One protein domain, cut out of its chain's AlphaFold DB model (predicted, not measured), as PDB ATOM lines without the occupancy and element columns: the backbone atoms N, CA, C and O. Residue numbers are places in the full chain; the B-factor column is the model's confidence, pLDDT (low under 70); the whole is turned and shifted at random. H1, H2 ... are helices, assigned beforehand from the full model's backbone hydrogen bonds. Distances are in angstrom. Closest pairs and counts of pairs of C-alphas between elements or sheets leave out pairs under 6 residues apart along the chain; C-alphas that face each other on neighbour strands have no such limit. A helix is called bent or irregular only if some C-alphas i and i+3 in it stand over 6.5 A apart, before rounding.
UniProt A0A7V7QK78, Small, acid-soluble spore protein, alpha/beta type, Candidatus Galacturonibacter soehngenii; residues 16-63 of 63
ATOM      1  N   GLU A  16      30.221   5.734 -42.277       78.06
ATOM      2  CA  GLU A  16      31.579   5.212 -42.159       78.06
ATOM      3  C   GLU A  16      31.696   4.004 -41.236       78.06
ATOM      4  O   GLU A  16      32.370   3.039 -41.581       78.06
ATOM      5  N   ASP A  17      31.074   4.049 -40.060       81.62
ATOM      6  CA  ASP A  17      31.122   2.941 -39.113       81.62
ATOM      7  C   ASP A  17      30.284   1.771 -39.623       81.62
ATOM      8  O   ASP A  17      30.733   0.632 -39.537       81.62
ATOM      9  N   LYS A  18      29.150   2.040 -40.283       84.50
ATOM     10  CA  LYS A  18      28.370   1.000 -40.974       84.50
ATOM     11  C   LYS A  18      29.225   0.246 -42.000       84.50
ATOM     12  O   LYS A  18      29.284  -0.979 -41.971       84.50
ATOM     13  N   LEU A  19      29.994   0.990 -42.796       87.81
ATOM     14  CA  LEU A  19      30.973   0.446 -43.737       87.81
ATOM     15  C   LEU A  19      32.048  -0.407 -43.053       87.81
ATOM     16  O   LEU A  19      32.426  -1.443 -43.592       87.81
ATOM     17  N   LYS A  20      32.555  -0.001 -41.882       87.12
ATOM     18  CA  LYS A  20      33.530  -0.813 -41.135       87.12
ATOM     19  C   LYS A  20      32.929  -2.152 -40.714       87.12
ATOM     20  O   LYS A  20      33.602  -3.166 -40.875       87.12
ATOM     21  N   TYR A  21      31.695  -2.155 -40.205       89.25
ATOM     22  CA  TYR A  21      30.991  -3.383 -39.830       89.25
ATOM     23  C   TYR A  21      30.708  -4.272 -41.047       89.25
ATOM     24  O   TYR A  21      30.994  -5.461 -40.980       89.25
ATOM     25  N   GLU A  22      30.277  -3.710 -42.182       90.06
ATOM     26  CA  GLU A  22      30.110  -4.468 -43.436       90.06
ATOM     27  C   GLU A  22      31.424  -5.121 -43.893       90.06
ATOM     28  O   GLU A  22      31.446  -6.282 -44.279       90.06
ATOM     29  N   ILE A  23      32.551  -4.403 -43.823       91.19
ATOM     30  CA  ILE A  23      33.855  -4.975 -44.194       91.19
ATOM     31  C   ILE A  23      34.289  -6.038 -43.179       91.19
ATOM     32  O   ILE A  23      34.880  -7.045 -43.558       91.19
ATOM     33  N   ALA A  24      34.021  -5.825 -41.889       90.50
ATOM     34  CA  ALA A  24      34.285  -6.831 -40.869       90.50
ATOM     35  C   ALA A  24      33.457  -8.100 -41.123       90.50
ATOM     36  O   ALA A  24      33.989  -9.195 -40.967       90.50
ATOM     37  N   GLU A  25      32.205  -7.968 -41.559       91.50
ATOM     38  CA  GLU A  25      31.339  -9.086 -41.956       91.50
ATOM     39  C   GLU A  25      31.903  -9.825 -43.170       91.50
ATOM     40  O   GLU A  25      32.093 -11.037 -43.117       91.50
ATOM     41  N   GLU A  26      32.293  -9.083 -44.209       90.88
ATOM     42  CA  GLU A  26      32.902  -9.617 -45.434       90.88
ATOM     43  C   GLU A  26      34.210 -10.385 -45.146       90.88
ATOM     44  O   GLU A  26      34.553 -11.341 -45.840       90.88
ATOM     45  N   LEU A  27      34.937  -9.988 -44.095       89.25
ATOM     46  CA  LEU A  27      36.169 -10.637 -43.638       89.25
ATOM     47  C   LEU A  27      35.942 -11.738 -42.585       89.25
ATOM     48  O   LEU A  27      36.918 -12.365 -42.171       89.25
ATOM     49  N   GLY A  28      34.703 -11.970 -42.135       90.50
ATOM     50  CA  GLY A  28      34.379 -12.942 -41.080       90.50
ATOM     51  C   GLY A  28      34.829 -12.522 -39.674       90.50
ATOM     52  O   GLY A  28      34.977 -13.354 -38.785       90.50
ATOM     53  N   LEU A  29      35.083 -11.231 -39.470       91.12
ATOM     54  CA  LEU A  29      35.549 -10.635 -38.217       91.12
ATOM     55  C   LEU A  29      34.436  -9.932 -37.436       91.12
ATOM     56  O   LEU A  29      34.676  -9.492 -36.312       91.12
ATOM     57  N   LEU A  30      33.242  -9.808 -38.023       89.31
ATOM     58  CA  LEU A  30      32.106  -9.110 -37.421       89.31
ATOM     59  C   LEU A  30      31.774  -9.662 -36.037       89.31
ATOM     60  O   LEU A  30      31.674  -8.887 -35.094       89.31
ATOM     61  N   ASP A  31      31.672 -10.982 -35.920       88.00
ATOM     62  CA  ASP A  31      31.305 -11.679 -34.686       88.00
ATOM     63  C   ASP A  31      32.238 -11.285 -33.530       88.00
ATOM     64  O   ASP A  31      31.825 -10.735 -32.513       88.00
ATOM     65  N   ARG A  32      33.546 -11.351 -33.785       87.38
ATOM     66  CA  ARG A  32      34.592 -10.974 -32.831       87.38
ATOM     67  C   ARG A  32      34.597  -9.481 -32.485       87.38
ATOM     68  O   ARG A  32      34.958  -9.104 -31.370       87.38
ATOM     69  N   VAL A  33      34.233  -8.617 -33.431       86.75
ATOM     70  CA  VAL A  33      34.089  -7.172 -33.193       86.75
ATOM     71  C   VAL A  33      32.831  -6.867 -32.381       86.75
ATOM     72  O   VAL A  33      32.850  -5.926 -31.592       86.75
ATOM     73  N   LEU A  34      31.755  -7.632 -32.552       84.38
ATOM     74  CA  LEU A  34      30.536  -7.485 -31.761       84.38
ATOM     75  C   LEU A  34      30.736  -7.999 -30.330       84.38
ATOM     76  O   LEU A  34      30.314  -7.325 -29.394       84.38
ATOM     77  N   GLU A  35      31.429  -9.129 -30.163       85.12
ATOM     78  CA  GLU A  35      31.659  -9.759 -28.858       85.12
ATOM     79  C   GLU A  35      32.794  -9.099 -28.054       85.12
ATOM     80  O   GLU A  35      32.595  -8.657 -26.922       85.12
ATOM     81  N   ASP A  36      33.998  -8.984 -28.624       85.62
ATOM     82  CA  ASP A  36      35.169  -8.440 -27.914       85.62
ATOM     83  C   ASP A  36      35.497  -6.982 -28.293       85.62
ATOM     84  O   ASP A  36      36.325  -6.328 -27.639       85.62
ATOM     85  N   GLY A  37      34.863  -6.433 -29.331       83.81
ATOM     86  CA  GLY A  37      35.156  -5.093 -29.838       83.81
ATOM     87  C   GLY A  37      36.336  -5.043 -30.810       83.81
ATOM     88  O   GLY A  37      37.153  -5.954 -30.920       83.81
ATOM     89  N   TRP A  38      36.515  -3.885 -31.450       84.88
ATOM     90  CA  TRP A  38      37.636  -3.593 -32.361       84.88
ATOM     91  C   TRP A  38      39.033  -3.828 -31.765       84.88
ATOM     92  O   TRP A  38      39.990  -4.058 -32.498       84.88
ATOM     93  N   LYS A  39      39.156  -3.794 -30.432       83.44
ATOM     94  CA  LYS A  39      40.399  -4.083 -29.697       83.44
ATOM     95  C   LYS A  39      40.821  -5.560 -29.748       83.44
ATOM     96  O   LYS A  39      41.958  -5.858 -29.402       83.44
ATOM     97  N   SER A  40      39.908  -6.466 -30.107       86.56
ATOM     98  CA  SER A  40      40.172  -7.908 -30.234       86.56
ATOM     99  C   SER A  40      40.930  -8.257 -31.507       86.56
ATOM    100  O   SER A  40      41.592  -9.292 -31.584       86.56
ATOM    101  N   LEU A  41      40.802  -7.400 -32.520       88.31
ATOM    102  CA  LEU A  41      41.414  -7.595 -33.821       88.31
ATOM    103  C   LEU A  41      42.895  -7.224 -33.794       88.31
ATOM    104  O   LEU A  41      43.318  -6.266 -33.141       88.31
ATOM    105  N   SER A  42      43.684  -7.966 -34.564       90.56
ATOM    106  CA  SER A  42      45.085  -7.650 -34.802       90.56
ATOM    107  C   SER A  42      45.227  -6.432 -35.718       90.56
ATOM    108  O   SER A  42      44.395  -6.189 -36.591       90.56
ATOM    109  N   ALA A  43      46.352  -5.719 -35.616       89.62
ATOM    110  CA  ALA A  43      46.676  -4.589 -36.493       89.62
ATOM    111  C   ALA A  43      46.546  -4.927 -37.993       89.62
ATOM    112  O   ALA A  43      46.178  -4.069 -38.794       89.62
ATOM    113  N   LYS A  44      46.794  -6.186 -38.379       91.25
ATOM    114  CA  LYS A  44      46.639  -6.664 -39.762       91.25
ATOM    115  C   LYS A  44      45.172  -6.746 -40.205       91.25
ATOM    116  O   LYS A  44      44.863  -6.446 -41.356       91.25
ATOM    117  N   GLU A  45      44.284  -7.150 -39.306       90.62
ATOM    118  CA  GLU A  45      42.844  -7.290 -39.538       90.62
ATOM    119  C   GLU A  45      42.176  -5.914 -39.563       90.62
ATOM    120  O   GLU A  45      41.576  -5.525 -40.567       90.62
ATOM    121  N   THR A  46      42.392  -5.118 -38.515       89.31
ATOM    122  CA  THR A  46      41.878  -3.746 -38.416       89.31
ATOM    123  C   THR A  46      42.446  -2.855 -39.526       89.31
ATOM    124  O   THR A  46      41.726  -2.039 -40.100       89.31
ATOM    125  N   GLY A  47      43.719  -3.050 -39.897       91.06
ATOM    126  CA  GLY A  47      44.368  -2.349 -41.007       91.06
ATOM    127  C   GLY A  47      43.785  -2.703 -42.378       91.06
ATOM    128  O   GLY A  47      43.630  -1.817 -43.219       91.06
ATOM    129  N   ARG A  48      43.385  -3.963 -42.604       92.00
ATOM    130  CA  ARG A  48      42.644  -4.356 -43.819       92.00
ATOM    131  C   ARG A  48      41.289  -3.660 -43.892       92.00
ATOM    132  O   ARG A  48      40.964  -3.104 -44.941       92.00
ATOM    133  N   ILE A  49      40.549  -3.629 -42.784       91.62
ATOM    134  CA  ILE A  49      39.243  -2.957 -42.701       91.62
ATOM    135  C   ILE A  49      39.389  -1.459 -43.005       91.62
ATOM    136  O   ILE A  49      38.706  -0.934 -43.885       91.62
ATOM    137  N   GLY A  50      40.347  -0.785 -42.357       89.25
ATOM    138  CA  GLY A  50      40.638   0.631 -42.603       89.25
ATOM    139  C   GLY A  50      41.093   0.920 -44.038       89.25
ATOM    140  O   GLY A  50      40.669   1.910 -44.635       89.25
ATOM    141  N   GLY A  51      41.896   0.034 -44.633       92.12
ATOM    142  CA  GLY A  51      42.339   0.154 -46.024       92.12
ATOM    143  C   GLY A  51      41.191   0.048 -47.032       92.12
ATOM    144  O   GLY A  51      41.104   0.861 -47.956       92.12
ATOM    145  N   ILE A  52      40.278  -0.910 -46.840       91.44
ATOM    146  CA  ILE A  52      39.093  -1.085 -47.697       91.44
ATOM    147  C   ILE A  52      38.130   0.096 -47.524       91.44
ATOM    148  O   ILE A  52      37.643   0.636 -48.519       91.44
ATOM    149  N   MET A  53      37.916   0.552 -46.286       89.69
ATOM    150  CA  MET A  53      37.107   1.736 -45.986       89.69
ATOM    151  C   MET A  53      37.658   2.976 -46.706       89.69
ATOM    152  O   MET A  53      36.906   3.673 -47.389       89.69
ATOM    153  N   ASN A  54      38.969   3.223 -46.618       89.62
ATOM    154  CA  ASN A  54      39.616   4.357 -47.279       89.62
ATOM    155  C   ASN A  54      39.518   4.261 -48.811       89.62
ATOM    156  O   ASN A  54      39.250   5.252 -49.487       89.62
ATOM    157  N   LYS A  55      39.659   3.051 -49.367       89.38
ATOM    158  CA  LYS A  55      39.504   2.804 -50.807       89.38
ATOM    159  C   LYS A  55      38.071   3.071 -51.287       89.38
ATOM    160  O   LYS A  55      37.894   3.660 -52.350       89.38
ATOM    161  N   ARG A  56      37.057   2.664 -50.511       86.81
ATOM    162  CA  ARG A  56      35.636   2.946 -50.797       86.81
ATOM    163  C   ARG A  56      35.314   4.439 -50.661       86.81
ATOM    164  O   ARG A  56      34.541   4.947 -51.466       86.81
ATOM    165  N   ARG A  57      35.931   5.137 -49.701       84.25
ATOM    166  CA  ARG A  57      35.821   6.598 -49.553       84.25
ATOM    167  C   ARG A  57      36.388   7.353 -50.746       84.25
ATOM    168  O   ARG A  57      35.646   8.106 -51.359       84.25
ATOM    169  N   ARG A  58      37.645   7.092 -51.123       83.56
ATOM    170  CA  ARG A  58      38.269   7.761 -52.277       83.56
ATOM    171  C   ARG A  58      37.472   7.556 -53.561       83.56
ATOM    172  O   ARG A  58      37.192   8.511 -54.260       83.56
ATOM    173  N   LYS A  59      36.985   6.334 -53.809       81.62
ATOM    174  CA  LYS A  59      36.122   6.059 -54.970       81.62
ATOM    175  C   LYS A  59      34.829   6.883 -55.018       81.62
ATOM    176  O   LYS A  59      34.307   7.062 -56.109       81.62
ATOM    177  N   LYS A  60      34.285   7.304 -53.872       74.81
ATOM    178  CA  LYS A  60      33.096   8.168 -53.812       74.81
ATOM    179  C   LYS A  60      33.426   9.654 -53.960       74.81
ATOM    180  O   LYS A  60      32.520  10.420 -54.235       74.81
ATOM    181  N   GLU A  61      34.673  10.042 -53.711       67.56
ATOM    182  CA  GLU A  61      35.146  11.429 -53.780       67.56
ATOM    183  C   GLU A  61      35.668  11.780 -55.186       67.56
ATOM    184  O   GLU A  61      35.611  12.932 -55.594       67.56
ATOM    185  N   ASP A  62      36.117  10.773 -55.945       62.47
ATOM    186  CA  ASP A  62      36.534  10.865 -57.355       62.47
ATOM    187  C   ASP A  62      35.363  10.780 -58.377       62.47
ATOM    188  O   ASP A  62      35.611  10.648 -59.578       62.47
ATOM    189  N   MET A  63      34.096  10.822 -57.937       52.69
ATOM    190  CA  MET A  63      32.887  10.835 -58.793       52.69
ATOM    191  C   MET A  63      32.116  12.142 -58.636       52.69
ATOM    192  O   MET A  63      31.653  12.655 -59.677       52.69
TER     193      MET A  63
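AT A GLANCE: This is residues 16 to 63 of the 63 residues of the protein "Small, acid-soluble spore protein, alpha/beta type" of Candidatus Galacturonibacter soehngenii (UniProt A0A7V7QK78). One long helix, H3, is crossed steeply near the middle of its length by a shorter helix, H1, and a small third helix, H2, turns off the far end of H1 to make a corner. From H2 a short loop of residues 36 to 42 leads back to the beginning of H3, whose last turn, with the tail after it, sticks out as residues 58 to 63. The printed part has 48 residues, with three named helices in the order H1, H2, H3 and no named strand; its class is all helix. It is only just compact, close to loose, with a radius of gyration of the C-alphas of 11.1 A, and its outline is only just a rod, spanning 36 by 18 by 14 A.

HOW THE PARTS SIT: The printed part begins with H1, residues 16 to 26, and after it comes H2, residues 30 to 35. These two touch only at the corner by their link, where their closest C-alphas, those of Ala 24 and Leu 30, are 4.7 A apart. Their lines stand at 72 degrees, only just about perpendicular. H3, residues 43 to 61, touches H1 with residues 49 to 53 alone. The closest C-alphas of H1 and H3 are those of Ile 23 and Ile 49, 5.9 A apart, and the centres of the two helices are 9.8 A apart. H1 and H3 run opposite ways at a steep tilt of 57 degrees. H2 and H3 are apart, though they follow each other in the chain. In H1, H2 and H3, every O i to N i+4 pair of the backbone is within hydrogen-bond range.

IN THESE COORDINATES: H1 runs from Glu 16, with its C-alpha at (31.579, 5.212, -42.159), to Glu 26, and measures 15.2 A from first to last C-alpha. H2 has six residues, Leu 30 to Glu 35, with C-alpha 30 at (32.106, -9.110, -37.421). H3 is the longest helix, with 19 residues and 26.2 A from the C-alpha of Ala 43 to that of Glu 61, which stands at (35.146, 11.429, -53.780). No helix is bent or irregular.

THE WHOLE: The two C-alphas farthest apart are those of Asp 36 and Met 63, 36.5 A. The first and last printed C-alphas, those of Glu 16 and Met 63, are 17.6 A apart. The printed part has no cut, and Met 63 is the chain's last residue. The link from H1 to H2 is tight, with 3 residues, and the link from H2 to H3 is short, with 7. The mean pLDDT of the printed part is 86.0, and residues 61 to 63 are under 70, where the model's confidence is low.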